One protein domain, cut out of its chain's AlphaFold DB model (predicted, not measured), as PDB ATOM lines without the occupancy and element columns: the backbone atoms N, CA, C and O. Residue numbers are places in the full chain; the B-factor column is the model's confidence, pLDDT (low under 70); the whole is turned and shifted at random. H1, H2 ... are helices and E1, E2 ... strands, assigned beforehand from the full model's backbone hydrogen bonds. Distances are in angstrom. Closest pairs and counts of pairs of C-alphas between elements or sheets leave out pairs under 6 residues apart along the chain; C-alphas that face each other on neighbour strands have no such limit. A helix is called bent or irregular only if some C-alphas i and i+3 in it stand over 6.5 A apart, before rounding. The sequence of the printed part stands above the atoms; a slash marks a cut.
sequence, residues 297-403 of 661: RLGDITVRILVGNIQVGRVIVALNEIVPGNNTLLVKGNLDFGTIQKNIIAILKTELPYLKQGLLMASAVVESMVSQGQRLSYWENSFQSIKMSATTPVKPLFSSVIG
ATOM      1  N   ARG A 297     217.614 160.070 175.175       75.75
ATOM      2  CA  ARG A 297     217.868 159.387 173.895       75.75
ATOM      3  C   ARG A 297     218.685 160.279 172.959       75.75
ATOM      4  O   ARG A 297     218.130 161.025 172.152       75.75
ATOM      5  N   LEU A 298     220.008 160.174 173.048       76.50
ATOM      6  CA  LEU A 298     220.906 160.708 172.022       76.50
ATOM      7  C   LEU A 298     220.856 159.806 170.777       76.50
ATOM      8  O   LEU A 298     220.622 158.604 170.872       76.50
ATOM      9  N   GLY A 299     221.062 160.389 169.596       87.81
ATOM     10  CA  GLY A 299     221.132 159.620 168.352       87.81
ATOM     11  C   GLY A 299     222.386 158.747 168.252       87.81
ATOM     12  O   GLY A 299     223.376 158.995 168.940       87.81
ATOM     13  N   ASP A 300     222.371 157.781 167.331       93.12
ATOM     14  CA  ASP A 300     223.562 157.026 166.928       93.12
ATOM     15  C   ASP A 300     224.654 158.005 166.474       93.12
ATOM     16  O   ASP A 300     224.458 158.773 165.523       93.12
ATOM     17  N   ILE A 301     225.814 157.971 167.134       95.19
ATOM     18  CA  ILE A 301     226.971 158.796 166.771       95.19
ATOM     19  C   ILE A 301     227.923 157.965 165.918       95.19
ATOM     20  O   ILE A 301     228.459 156.946 166.355       95.19
ATOM     21  N   THR A 302     228.190 158.438 164.704       96.81
ATOM     22  CA  THR A 302     229.260 157.918 163.851       96.81
ATOM     23  C   THR A 302     230.499 158.794 164.002       96.81
ATOM     24  O   THR A 302     230.423 160.013 163.884       96.81
ATOM     25  N   VAL A 303     231.656 158.178 164.233       97.75
ATOM     26  CA  VAL A 303     232.944 158.832 164.499       97.75
ATOM     27  C   VAL A 303     233.996 158.315 163.519       97.75
ATOM     28  O   VAL A 303     234.190 157.104 163.386       97.75
ATOM     29  N   ARG A 304     234.724 159.211 162.850       97.81
ATOM     30  CA  ARG A 304     235.907 158.862 162.051       97.81
ATOM     31  C   ARG A 304     237.123 158.771 162.952       97.81
ATOM     32  O   ARG A 304     237.398 159.698 163.710       97.81
ATOM     33  N   ILE A 305     237.877 157.684 162.809       97.25
ATOM     34  CA  ILE A 305     239.204 157.559 163.412       97.25
ATOM     35  C   ILE A 305     240.232 157.932 162.351       97.25
ATOM     36  O   ILE A 305     240.256 157.349 161.263       97.25
ATOM     37  N   LEU A 306     241.059 158.920 162.671       97.50
ATOM     38  CA  LEU A 306     242.101 159.491 161.830       97.50
ATOM     39  C   LEU A 306     243.478 159.164 162.420       97.50
ATOM     40  O   LEU A 306     243.640 159.134 163.638       97.50
ATOM     41  N   VAL A 307     244.478 158.990 161.562       96.88
ATOM     42  CA  VAL A 307     245.904 159.028 161.923       96.88
ATOM     43  C   VAL A 307     246.557 160.047 160.992       96.88
ATOM     44  O   VAL A 307     246.329 160.014 159.779       96.88
ATOM     45  N   GLY A 308     247.260 161.034 161.548       94.88
ATOM     46  CA  GLY A 308     247.511 162.310 160.881       94.88
ATOM     47  C   GLY A 308     246.217 162.939 160.341       94.88
ATOM     48  O   GLY A 308     245.333 163.346 161.100       94.88
ATOM     49  N   ASN A 309     246.106 162.978 159.009       94.81
ATOM     50  CA  ASN A 309     244.941 163.474 158.262       94.81
ATOM     51  C   ASN A 309     244.200 162.363 157.483       94.81
ATOM     52  O   ASN A 309     243.388 162.656 156.608       94.81
ATOM     53  N   ILE A 310     244.497 161.087 157.748       97.06
ATOM     54  CA  ILE A 310     244.013 159.940 156.967       97.06
ATOM     55  C   ILE A 310     243.023 159.138 157.804       97.06
ATOM     56  O   ILE A 310     243.353 158.697 158.903       97.06
ATOM     57  N   GLN A 311     241.817 158.913 157.280       97.38
ATOM     58  CA  GLN A 311     240.831 158.058 157.935       97.38
ATOM     59  C   GLN A 311     241.294 156.596 157.911       97.38
ATOM     60  O   GLN A 311     241.443 155.995 156.851       97.38
ATOM     61  N   VAL A 312     241.503 156.022 159.095       97.19
ATOM     62  CA  VAL A 312     241.895 154.616 159.289       97.19
ATOM     63  C   VAL A 312     240.718 153.729 159.701       97.19
ATOM     64  O   VAL A 312     240.817 152.505 159.658       97.19
ATOM     65  N   GLY A 313     239.588 154.323 160.094       97.00
ATOM     66  CA  GLY A 313     238.394 153.582 160.481       97.00
ATOM     67  C   GLY A 313     237.170 154.457 160.734       97.00
ATOM     68  O   GLY A 313     237.206 155.684 160.609       97.00
ATOM     69  N   ARG A 314     236.076 153.794 161.102       97.81
ATOM     70  CA  ARG A 314     234.809 154.388 161.535       97.81
ATOM     71  C   ARG A 314     234.311 153.623 162.758       97.81
ATOM     72  O   ARG A 314     234.321 152.394 162.765       97.81
ATOM     73  N   VAL A 315     233.864 154.343 163.773       96.81
ATOM     74  CA  VAL A 315     233.260 153.805 164.992       96.81
ATOM     75  C   VAL A 315     231.816 154.283 165.043       96.81
ATOM     76  O   VAL A 315     231.553 155.447 164.763       96.81
ATOM     77  N   ILE A 316     230.886 153.392 165.371       95.00
ATOM     78  CA  ILE A 316     229.489 153.746 165.636       95.00
ATOM     79  C   ILE A 316     229.237 153.507 167.123       95.00
ATOM     80  O   ILE A 316     229.568 152.435 167.631       95.00
ATOM     81  N   VAL A 317     228.684 154.500 167.812       93.94
ATOM     82  CA  VAL A 317     228.255 154.416 169.210       93.94
ATOM     83  C   VAL A 317     226.739 154.544 169.232       93.94
ATOM     84  O   VAL A 317     226.212 155.594 168.865       93.94
ATOM     85  N   ALA A 318     226.051 153.481 169.647       91.25
ATOM     86  CA  ALA A 318     224.605 153.520 169.831       91.25
ATOM     87  C   ALA A 318     224.284 154.078 171.222       91.25
ATOM     88  O   ALA A 318     224.657 153.473 172.229       91.25
ATOM     89  N   LEU A 319     223.609 155.229 171.279       88.06
ATOM     90  CA  LEU A 319     223.261 155.935 172.522       88.06
ATOM     91  C   LEU A 319     221.789 155.728 172.907       88.06
ATOM     92  O   LEU A 319     221.081 156.649 173.315       88.06
ATOM     93  N   ASN A 320     221.339 154.482 172.763       79.69
ATOM     94  CA  ASN A 320     219.997 154.060 173.131       79.69
ATOM     95  C   ASN A 320     219.801 154.196 174.648       79.69
ATOM     96  O   ASN A 320     220.329 153.390 175.405       79.69
ATOM     97  N   GLU A 321     219.006 155.191 175.042       78.06
ATOM     98  CA  GLU A 321     218.437 155.347 176.389       78.06
ATOM     99  C   GLU A 321     219.485 155.451 177.503       78.06
ATOM    100  O   GLU A 321     219.610 154.572 178.352       78.06
ATOM    101  N   ILE A 322     220.205 156.579 177.537       78.50
ATOM    102  CA  ILE A 322     221.052 156.907 178.686       78.50
ATOM    103  C   ILE A 322     220.145 157.222 179.880       78.50
ATOM    104  O   ILE A 322     219.488 158.265 179.915       78.50
ATOM    105  N   VAL A 323     220.115 156.322 180.858       81.00
ATOM    106  CA  VAL A 323     219.429 156.516 182.145       81.00
ATOM    107  C   VAL A 323     220.380 157.155 183.166       81.00
ATOM    108  O   VAL A 323     221.597 157.001 183.040       81.00
ATOM    109  N   PRO A 324     219.897 157.857 184.203       72.38
ATOM    110  CA  PRO A 324     220.753 158.299 185.303       72.38
ATOM    111  C   PRO A 324     221.481 157.114 185.967       72.38
ATOM    112  O   PRO A 324     220.841 156.182 186.451       72.38
ATOM    113  N   GLY A 325     222.818 157.145 185.990       77.56
ATOM    114  CA  GLY A 325     223.659 156.100 186.591       77.56
ATOM    115  C   GLY A 325     224.657 155.454 185.622       77.56
ATOM    116  O   GLY A 325     225.174 156.093 184.701       77.56
ATOM    117  N   ASN A 326     224.975 154.178 185.858       77.25
ATOM    118  CA  ASN A 326     225.969 153.428 185.086       77.25
ATOM    119  C   ASN A 326     225.362 152.869 183.785       77.25
ATOM    120  O   ASN A 326     224.442 152.055 183.829       77.25
ATOM    121  N   ASN A 327     225.900 153.286 182.635       75.69
ATOM    122  CA  ASN A 327     225.405 152.927 181.304       75.69
ATOM    123  C   ASN A 327     226.484 152.194 180.496       75.69
ATOM    124  O   ASN A 327     227.585 152.711 180.296       75.69
ATOM    125  N   THR A 328     226.159 151.020 179.956       80.00
ATOM    126  CA  THR A 328     227.058 150.232 179.098       80.00
ATOM    127  C   THR A 328     226.802 150.516 177.616       80.00
ATOM    128  O   THR A 328     226.018 149.849 176.945       80.00
ATOM    129  N   LEU A 329     227.494 151.523 177.079       84.62
ATOM    130  CA  LEU A 329     227.343 151.944 175.682       84.62
ATOM    131  C   LEU A 329     227.955 150.925 174.705       84.62
ATOM    132  O   LEU A 329     229.135 150.577 174.806       84.62
ATOM    133  N   LEU A 330     227.180 150.473 173.713       83.25
ATOM    134  CA  LEU A 330     227.676 149.537 172.700       83.25
ATOM    135  C   LEU A 330     228.435 150.289 171.599       83.25
ATOM    136  O   LEU A 330     227.852 150.937 170.728       83.25
ATOM    137  N   VAL A 331     229.761 150.152 171.624       91.12
ATOM    138  CA  VAL A 331     230.680 150.753 170.652       91.12
ATOM    139  C   VAL A 331     231.080 149.734 169.581       91.12
ATOM    140  O   VAL A 331     231.635 148.682 169.883       91.12
ATOM    141  N   LYS A 332     230.859 150.052 168.301       93.69
ATOM    142  CA  LYS A 332     231.153 149.181 167.152       93.69
ATOM    143  C   LYS A 332     232.178 149.821 166.214       93.69
ATOM    144  O   LYS A 332     231.832 150.569 165.300       93.69
ATOM    145  N   GLY A 333     233.454 149.498 166.421       94.44
ATOM    146  CA  GLY A 333     234.556 149.910 165.543       94.44
ATOM    147  C   GLY A 333     234.731 149.033 164.296       94.44
ATOM    148  O   GLY A 333     234.722 147.801 164.383       94.44
ATOM    149  N   ASN A 334     234.960 149.675 163.148       94.56
ATOM    150  CA  ASN A 334     235.426 149.081 161.895       94.56
ATOM    151  C   ASN A 334     236.710 149.794 161.418       94.56
ATOM    152  O   ASN A 334     236.805 151.020 161.497       94.56
ATOM    153  N   LEU A 335     237.695 149.038 160.927       95.81
ATOM    154  CA  LEU A 335     239.034 149.527 160.577       95.81
ATOM    155  C   LEU A 335     239.334 149.228 159.101       95.81
ATOM    156  O   LEU A 335     239.319 148.068 158.691       95.81
ATOM    157  N   ASP A 336     239.637 150.255 158.306       94.88
ATOM    158  CA  ASP A 336     239.923 150.100 156.878       94.88
ATOM    159  C   ASP A 336     241.421 149.881 156.627       94.88
ATOM    160  O   ASP A 336     242.195 150.794 156.321       94.88
ATOM    161  N   PHE A 337     241.826 148.615 156.700       93.31
ATOM    162  CA  PHE A 337     243.164 148.177 156.312       93.31
ATOM    163  C   PHE A 337     243.529 148.473 154.854       93.31
ATOM    164  O   PHE A 337     244.714 148.612 154.549       93.31
ATOM    165  N   GLY A 338     242.555 148.560 153.947       93.56
ATOM    166  CA  GLY A 338     242.796 148.912 152.552       93.56
ATOM    167  C   GLY A 338     243.311 150.344 152.444       93.56
ATOM    168  O   GLY A 338     244.332 150.588 151.798       93.56
ATOM    169  N   THR A 339     242.658 151.274 153.138       93.44
ATOM    170  CA  THR A 339     243.077 152.677 153.227       93.44
ATOM    171  C   THR A 339     244.362 152.843 154.041       93.44
ATOM    172  O   THR A 339     245.253 153.561 153.582       93.44
ATOM    173  N   ILE A 340     244.549 152.119 155.154       95.31
ATOM    174  CA  ILE A 340     245.827 152.109 155.898       95.31
ATOM    175  C   ILE A 340     246.978 151.635 154.999       95.31
ATOM    176  O   ILE A 340     247.995 152.317 154.896       95.31
ATOM    177  N   GLN A 341     246.836 150.497 154.308       93.06
ATOM    178  CA  GLN A 341     247.913 149.936 153.483       93.06
ATOM    179  C   GLN A 341     248.250 150.833 152.284       93.06
ATOM    180  O   GLN A 341     249.426 150.971 151.948       93.06
ATOM    181  N   LYS A 342     247.244 151.438 151.635       97.12
ATOM    182  CA  LYS A 342     247.451 152.378 150.520       97.12
ATOM    183  C   LYS A 342     248.205 153.634 150.964       97.12
ATOM    184  O   LYS A 342     249.080 154.097 150.242       97.12
ATOM    185  N   ASN A 343     247.899 154.151 152.155       97.31
ATOM    186  CA  ASN A 343     248.405 155.438 152.633       97.31
ATOM    187  C   ASN A 343     249.539 155.327 153.667       97.31
ATOM    188  O   ASN A 343     249.929 156.340 154.243       97.31
ATOM    189  N   ILE A 344     250.104 154.136 153.901       95.56
ATOM    190  CA  ILE A 344     251.067 153.899 154.992       95.56
ATOM    191  C   ILE A 344     252.295 154.827 154.952       95.56
ATOM    192  O   ILE A 344     252.772 155.244 156.000       95.56
ATOM    193  N   ILE A 345     252.772 155.222 153.765       95.62
ATOM    194  CA  ILE A 345     253.883 156.184 153.627       95.62
ATOM    195  C   ILE A 345     253.461 157.592 154.074       95.62
ATOM    196  O   ILE A 345     254.246 158.293 154.706       95.62
ATOM    197  N   ALA A 346     252.227 158.007 153.780       96.75
ATOM    198  CA  ALA A 346     251.698 159.293 154.220       96.75
ATOM    199  C   ALA A 346     251.435 159.298 155.736       96.75
ATOM    200  O   ALA A 346     251.845 160.244 156.402       96.75
ATOM    201  N   ILE A 347     250.883 158.206 156.285       96.06
ATOM    202  CA  ILE A 347     250.740 157.983 157.736       96.06
ATOM    203  C   ILE A 347     252.102 158.097 158.434       96.06
ATOM    204  O   ILE A 347     252.252 158.875 159.370       96.06
ATOM    205  N   LEU A 348     253.124 157.375 157.959       95.31
ATOM    206  CA  LEU A 348     254.470 157.417 158.546       95.31
ATOM    207  C   LEU A 348     255.125 158.803 158.441       95.31
ATOM    208  O   LEU A 348     255.909 159.157 159.316       95.31
ATOM    209  N   LYS A 349     254.801 159.599 157.410       96.69
ATOM    210  CA  LYS A 349     255.257 160.993 157.288       96.69
ATOM    211  C   LYS A 349     254.553 161.929 158.275       96.69
ATOM    212  O   LYS A 349     255.237 162.728 158.906       96.69
ATOM    213  N   THR A 350     253.230 161.837 158.437       96.44
ATOM    214  CA  THR A 350     252.486 162.690 159.386       96.44
ATOM    215  C   THR A 350     252.760 162.326 160.841       96.44
ATOM    216  O   THR A 350     252.841 163.211 161.684       96.44
ATOM    217  N   GLU A 351     252.951 161.039 161.134       96.19
ATOM    218  CA  GLU A 351     253.206 160.540 162.488       96.19
ATOM    219  C   GLU A 351     254.688 160.579 162.888       96.19
ATOM    220  O   GLU A 351     255.010 160.354 164.051       96.19
ATOM    221  N   LEU A 352     255.604 160.907 161.968       96.44
ATOM    222  CA  LEU A 352     257.050 160.958 162.216       96.44
ATOM    223  C   LEU A 352     257.477 161.677 163.522       96.44
ATOM    224  O   LEU A 352     258.337 161.123 164.212       96.44
ATOM    225  N   PRO A 353     256.930 162.851 163.917       96.12
ATOM    226  CA  PRO A 353     257.309 163.493 165.181       96.12
ATOM    227  C   PRO A 353     256.878 162.704 166.430       96.12
ATOM    228  O   PRO A 353     257.587 162.753 167.435       96.12
ATOM    229  N   TYR A 354     255.774 161.953 166.374       95.94
ATOM    230  CA  TYR A 354     255.325 161.072 167.460       95.94
ATOM    231  C   TYR A 354     256.101 159.749 167.444       95.94
ATOM    232  O   TYR A 354     256.586 159.301 168.482       95.94
ATOM    233  N   LEU A 355     256.330 159.174 166.259       95.19
ATOM    234  CA  LEU A 355     257.073 157.924 166.076       95.19
ATOM    235  C   LEU A 355     258.529 158.037 166.550       95.19
ATOM    236  O   LEU A 355     259.050 157.084 167.126       95.19
ATOM    237  N   LYS A 356     259.164 159.209 166.398       94.31
ATOM    238  CA  LYS A 356     260.483 159.513 166.992       94.31
ATOM    239  C   LYS A 356     260.499 159.450 168.526       94.31
ATOM    240  O   LYS A 356     261.551 159.211 169.102       94.31
ATOM    241  N   GLN A 357     259.351 159.637 169.177       95.62
ATOM    242  CA  GLN A 357     259.164 159.517 170.630       95.62
ATOM    243  C   GLN A 357     258.666 158.117 171.039       95.62
ATOM    244  O   GLN A 357     258.365 157.877 172.204       95.62
ATOM    245  N   GLY A 358     258.534 157.182 170.088       92.62
ATOM    246  CA  GLY A 358     257.919 155.875 170.324       92.62
ATOM    247  C   GLY A 358     256.401 155.929 170.528       92.62
ATOM    248  O   GLY A 358     255.839 154.987 171.088       92.62
ATOM    249  N   LEU A 359     255.739 157.002 170.087       94.38
ATOM    250  CA  LEU A 359     254.296 157.231 170.183       94.38
ATOM    251  C   LEU A 359     253.627 157.183 168.798       94.38
ATOM    252  O   LEU A 359     254.265 157.391 167.770       94.38
ATOM    253  N   LEU A 360     252.321 156.938 168.777       94.44
ATOM    254  CA  LEU A 360     251.446 157.072 167.611       94.44
ATOM    255  C   LEU A 360     250.248 157.925 168.025       94.44
ATOM    256  O   LEU A 360     249.639 157.627 169.054       94.44
ATOM    257  N   MET A 361     249.897 158.955 167.256       95.69
ATOM    258  CA  MET A 361     248.684 159.729 167.491       95.69
ATOM    259  C   MET A 361     247.519 159.174 166.666       95.69
ATOM    260  O   MET A 361     247.631 158.914 165.469       95.69
ATOM    261  N   ALA A 362     246.371 159.018 167.313       96.00
ATOM    262  CA  ALA A 362     245.093 158.810 166.653       96.00
ATOM    263  C   ALA A 362     244.125 159.911 167.094       96.00
ATOM    264  O   ALA A 362     244.057 160.253 168.276       96.00
ATOM    265  N   SER A 363     243.357 160.451 166.154       95.88
ATOM    266  CA  SER A 363     242.303 161.425 166.437       95.88
ATOM    267  C   SER A 363     240.930 160.844 166.134       95.88
ATOM    268  O   SER A 363     240.761 160.084 165.183       95.88
ATOM    269  N   ALA A 364     239.937 161.241 166.917       96.00
ATOM    270  CA  ALA A 364     238.531 160.952 166.700       96.00
ATOM    271  C   ALA A 364     237.797 162.262 166.380       96.00
ATOM    272  O   ALA A 364     237.986 163.268 167.063       96.00
ATOM    273  N   VAL A 365     236.981 162.252 165.327       96.19
ATOM    274  CA  VAL A 365     236.132 163.383 164.917       96.19
ATOM    275  C   VAL A 365     234.762 162.831 164.550       96.19
ATOM    276  O   VAL A 365     234.683 161.859 163.791       96.19
ATOM    277  N   VAL A 366     233.683 163.427 165.058       96.50
ATOM    278  CA  VAL A 366     232.324 163.007 164.683       96.50
ATOM    279  C   VAL A 366     232.116 163.184 163.172       96.50
ATOM    280  O   VAL A 366     232.646 164.088 162.529       96.50
ATOM    281  N   GLU A 367     231.410 162.238 162.572       96.50
ATOM    282  CA  GLU A 367     231.075 162.210 161.150       96.50
ATOM    283  C   GLU A 367     229.608 162.549 160.937       96.50
ATOM    284  O   GLU A 367     229.292 163.358 160.072       96.50
ATOM    285  N   SER A 368     228.736 161.950 161.745       96.19
ATOM    286  CA  SER A 368     227.307 162.228 161.757       96.19
ATOM    287  C   SER A 368     226.665 161.805 163.071       96.19
ATOM    288  O   SER A 368     227.195 160.963 163.800       96.19
ATOM    289  N   MET A 369     225.500 162.384 163.352       94.75
ATOM    290  CA  MET A 369     224.644 162.005 164.470       94.75
ATOM    291  C   MET A 369     223.209 161.834 163.972       94.75
ATOM    292  O   MET A 369     222.689 162.721 163.292       94.75
ATOM    293  N   VAL A 370     222.576 160.696 164.265       93.69
ATOM    294  CA  VAL A 370     221.255 160.340 163.717       93.69
ATOM    295  C   VAL A 370     220.331 159.849 164.826       93.69
ATOM    296  O   VAL A 370     220.559 158.786 165.392       93.69
ATOM    297  N   SER A 371     219.264 160.593 165.124       91.88
ATOM    298  CA  SER A 371     218.220 160.163 166.063       91.88
ATOM    299  C   SER A 371     216.925 159.898 165.305       91.88
ATOM    300  O   SER A 371     216.521 160.709 164.476       91.88
ATOM    301  N   GLN A 372     216.298 158.740 165.540       90.12
ATOM    302  CA  GLN A 372     215.044 158.324 164.885       90.12
ATOM    303  C   GLN A 372     215.074 158.410 163.339       90.12
ATOM    304  O   GLN A 372     214.060 158.653 162.692       90.12
ATOM    305  N   GLY A 373     216.253 158.223 162.732       91.88
ATOM    306  CA  GLY A 373     216.475 158.362 161.285       91.88
ATOM    307  C   GLY A 373     216.722 159.799 160.797       91.88
ATOM    308  O   GLY A 373     217.189 159.979 159.673       91.88
ATOM    309  N   GLN A 374     216.496 160.821 161.628       92.69
ATOM    310  CA  GLN A 374     216.794 162.217 161.308       92.69
ATOM    311  C   GLN A 374     218.231 162.587 161.707       92.69
ATOM    312  O   GLN A 374     218.687 162.334 162.824       92.69
ATOM    313  N   ARG A 375     218.962 163.220 160.782       94.12
ATOM    314  CA  ARG A 375     220.337 163.694 160.997       94.12
ATOM    315  C   ARG A 375     220.336 164.993 161.808       94.12
ATOM    316  O   ARG A 375     219.765 165.992 161.374       94.12
ATOM    317  N   LEU A 376     221.001 164.988 162.959       91.19
ATOM    318  CA  LEU A 376     221.071 166.117 163.889       91.19
ATOM    319  C   LEU A 376     222.220 167.066 163.509       91.19
ATOM    320  O   LEU A 376     223.275 167.077 164.141       91.19
ATOM    321  N   SER A 377     222.015 167.861 162.456       91.38
ATOM    322  CA  SER A 377     223.043 168.731 161.858       91.38
ATOM    323  C   SER A 377     223.668 169.746 162.825       91.38
ATOM    324  O   SER A 377     224.862 170.009 162.718       91.38
ATOM    325  N   TYR A 378     222.903 170.281 163.786       86.81
ATOM    326  CA  TYR A 378     223.432 171.159 164.839       86.81
ATOM    327  C   TYR A 378     224.534 170.458 165.649       86.81
ATOM    328  O   TYR A 378     225.679 170.903 165.670       86.81
ATOM    329  N   TRP A 379     224.196 169.313 166.250       88.19
ATOM    330  CA  TRP A 379     225.125 168.512 167.045       88.19
ATOM    331  C   TRP A 379     226.308 168.015 166.217       88.19
ATOM    332  O   TRP A 379     227.441 168.040 166.691       88.19
ATOM    333  N   GLU A 380     226.072 167.611 164.968       91.94
ATOM    334  CA  GLU A 380     227.139 167.199 164.058       91.94
ATOM    335  C   GLU A 380     228.154 168.322 163.803       91.94
ATOM    336  O   GLU A 380     229.350 168.075 163.927       91.94
ATOM    337  N   ASN A 381     227.705 169.545 163.505       89.44
ATOM    338  CA  ASN A 381     228.595 170.690 163.292       89.44
ATOM    339  C   ASN A 381     229.410 171.006 164.556       89.44
ATOM    340  O   ASN A 381     230.632 171.165 164.482       89.44
ATOM    341  N   SER A 382     228.757 171.031 165.722       87.00
ATOM    342  CA  SER A 382     229.419 171.268 167.008       87.00
ATOM    343  C   SER A 382     230.470 170.196 167.308       87.00
ATOM    344  O   SER A 382     231.628 170.525 167.559       87.00
ATOM    345  N   PHE A 383     230.134 168.908 167.192       88.44
ATOM    346  CA  PHE A 383     231.089 167.822 167.437       88.44
ATOM    347  C   PHE A 383     232.152 167.656 166.335       88.44
ATOM    348  O   PHE A 383     233.219 167.112 166.615       88.44
ATOM    349  N   GLN A 384     231.929 168.133 165.105       92.06
ATOM    350  CA  GLN A 384     232.964 168.165 164.059       92.06
ATOM    351  C   GLN A 384     234.093 169.156 164.373       92.06
ATOM    352  O   GLN A 384     235.221 168.939 163.929       92.06
ATOM    353  N   SER A 385     233.831 170.194 165.177       87.75
ATOM    354  CA  SER A 385     234.883 171.086 165.690       87.75
ATOM    355  C   SER A 385     235.779 170.411 166.746       87.75
ATOM    356  O   SER A 385     236.958 170.745 166.874       87.75
ATOM    357  N   ILE A 386     235.255 169.410 167.464       87.94
ATOM    358  CA  ILE A 386     235.924 168.757 168.595       87.94
ATOM    359  C   ILE A 386     236.784 167.581 168.099       87.94
ATOM    360  O   ILE A 386     236.366 166.422 168.077       87.94
ATOM    361  N   LYS A 387     238.036 167.875 167.723       92.12
ATOM    362  CA  LYS A 387     239.045 166.863 167.358       92.12
ATOM    363  C   LYS A 387     239.709 166.256 168.600       92.12
ATOM    364  O   LYS A 387     240.831 166.613 168.966       92.12
ATOM    365  N   MET A 388     239.046 165.282 169.220       90.50
ATOM    366  CA  MET A 388     239.648 164.469 170.285       90.50
ATOM    367  C   MET A 388     240.905 163.765 169.754       90.50
ATOM    368  O   MET A 388     240.881 163.212 168.655       90.50
ATOM    369  N   SER A 389     242.013 163.776 170.499       93.12
ATOM    370  CA  SER A 389     243.270 163.147 170.068       93.12
ATOM    371  C   SER A 389     243.949 162.409 171.215       93.12
ATOM    372  O   SER A 389     244.114 162.954 172.302       93.12
ATOM    373  N   ALA A 390     244.358 161.168 170.958       91.88
ATOM    374  CA  ALA A 390     245.045 160.301 171.903       91.88
ATOM    375  C   ALA A 390     246.379 159.842 171.306       91.88
ATOM    376  O   ALA A 390     246.430 159.333 170.186       91.88
ATOM    377  N   THR A 391     247.460 159.998 172.064       92.81
ATOM    378  CA  THR A 391     248.744 159.359 171.758       92.81
ATOM    379  C   THR A 391     248.838 158.032 172.502       92.81
ATOM    380  O   THR A 391     248.387 157.912 173.638       92.81
ATOM    381  N   THR A 392     249.400 157.011 171.859       87.56
ATOM    382  CA  THR A 392     249.590 155.683 172.454       87.56
ATOM    383  C   THR A 392     251.010 155.171 172.192       87.56
ATOM    384  O   THR A 392     251.534 155.381 171.092       87.56
ATOM    385  N   PRO A 393     251.681 154.538 173.172       89.38
ATOM    386  CA  PRO A 393     253.027 154.020 172.982       89.38
ATOM    387  C   PRO A 393     253.050 152.843 171.997       89.38
ATOM    388  O   PRO A 393     252.315 151.864 172.109       89.38
ATOM    389  N   VAL A 394     253.964 152.916 171.036       88.12
ATOM    390  CA  VAL A 394     254.099 151.976 169.914       88.12
ATOM    391  C   VAL A 394     254.784 150.671 170.331       88.12
ATOM    392  O   VAL A 394     254.516 149.617 169.756       88.12
ATOM    393  N   LYS A 395     255.620 150.703 171.378       80.50
ATOM    394  CA  LYS A 395     256.299 149.512 171.917       80.50
ATOM    395  C   LYS A 395     255.313 148.400 172.342       80.50
ATOM    396  O   LYS A 395     255.485 147.289 171.841       80.50
ATOM    397  N   PRO A 396     254.267 148.647 173.165       71.06
ATOM    398  CA  PRO A 396     253.262 147.626 173.480       71.06
ATOM    399  C   PRO A 396     252.360 147.243 172.295       71.06
ATOM    400  O   PRO A 396     251.922 146.094 172.221       71.06
ATOM    401  N   LEU A 397     252.121 148.138 171.326       65.19
ATOM    402  CA  LEU A 397     251.410 147.774 170.090       65.19
ATOM    403  C   LEU A 397     252.195 146.748 169.258       65.19
ATOM    404  O   LEU A 397     251.600 145.831 168.699       65.19
ATOM    405  N   PHE A 398     253.527 146.847 169.208       66.38
ATOM    406  CA  PHE A 398     254.351 145.816 168.576       66.38
ATOM    407  C   PHE A 398     254.530 144.574 169.458       66.38
ATOM    408  O   PHE A 398     254.424 143.465 168.937       66.38
ATOM    409  N   SER A 399     254.760 144.703 170.771       56.06
ATOM    410  CA  SER A 399     254.989 143.524 171.624       56.06
ATOM    411  C   SER A 399     253.746 142.641 171.768       56.06
ATOM    412  O   SER A 399     253.882 141.423 171.739       56.06
ATOM    413  N   SER A 400     252.537 143.210 171.810       52.91
ATOM    414  CA  SER A 400     251.281 142.436 171.807       52.91
ATOM    415  C   SER A 400     251.022 141.684 170.491       52.91
ATOM    416  O   SER A 400     250.386 140.630 170.497       52.91
ATOM    417  N   VAL A 401     251.555 142.177 169.367       53.22
ATOM    418  CA  VAL A 401     251.492 141.513 168.050       53.22
ATOM    419  C   VAL A 401     252.603 140.465 167.873       53.22
ATOM    420  O   VAL A 401     252.418 139.505 167.127       53.22
ATOM    421  N   ILE A 402     253.746 140.624 168.550       52.69
ATOM    422  CA  ILE A 402     254.919 139.738 168.429       52.69
ATOM    423  C   ILE A 402     254.915 138.606 169.472       52.69
ATOM    424  O   ILE A 402     255.246 137.473 169.126       52.69
ATOM    425  N   GLY A 403     254.531 138.882 170.724       43.00
ATOM    426  CA  GLY A 403     254.699 137.963 171.859       43.00
ATOM    427  C   GLY A 403     253.915 136.653 171.742       43.00
ATOM    428  O   GLY A 403     254.431 135.591 172.073       43.00
TER     429      GLY A 403
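AT A GLANCE: This is residues 297 to 403 of the 661 residues of an uncharacterized protein of Ajellomyces capsulatus (strain H88) (UniProt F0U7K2). One strongly twisted sheet of five strands, curled like part of a barrel, has helix H1 over one face near one end and short helix H2 over the opposite face. H3 follows edge strand E5, and residues 398 to 403 stick out. The printed part has 107 residues with E1 E2 E3 H1 E4 H2 E5 H3 along it, class mixed; the antiparallel sheet runs E3 E2 E1 E4 E5. It is loose, radius of gyration of the C-alphas 16.2 A, and only just elongated, 43 by 28 by 23 A.

HOW THE PARTS SIT: Start with E1, residues 300 to 307, in a hairpin with E2, residues 310 to 318; N 303 and O 315 are 2.8 A apart. E2 and E3, residues 330 to 335, are a hairpin too, with N 332 and O 316 at 2.8 A; E1 E2 E3 form a meander, each strand the antiparallel neighbour of the one before. H1, residues 337 to 355, is on the sheet at a height of 7.2 A, slantwise at 51 degrees to E2 on the local plane; C-alphas 312 and 340 are closest, 5.8 A. Beside E1 find E4, residues 359 to 371, with N 306 and O 363 at 2.8 A. H2, residues 377 to 385, is on the opposite face to H1; C-alphas 366 and 384 are its closest to E4, 5.2 A. E5, residues 388 to 393, pairs with E4 through N 390 and O 362, 2.8 A. H3, residues 394 to 402, only grazes the sheet with residues 394 to 397. Every O i to N i+4 pair is within hydrogen-bond range in H2, 11 of 15 in H1 and 4 of 5 in H3.

IN THESE COORDINATES: Find C-alpha 300 at (223.562, 157.026, 166.928); E1 runs 23.0 A from there and E2 24.2 A. H1, 19.6 A, is irregular, with C-alphas 342 and 345 8.1 A apart. E4, 36.4 A, begins at (254.296, 157.231, 170.183), and H3 ends at (254.919, 139.738, 168.429).

THE WHOLE: The C-alphas of Gln 374 and Gly 403 are farthest apart, 46.2 A. The printed part has no cut, and E2 to E3 is a long link. Residues 397 to 403 have pLDDT under 70.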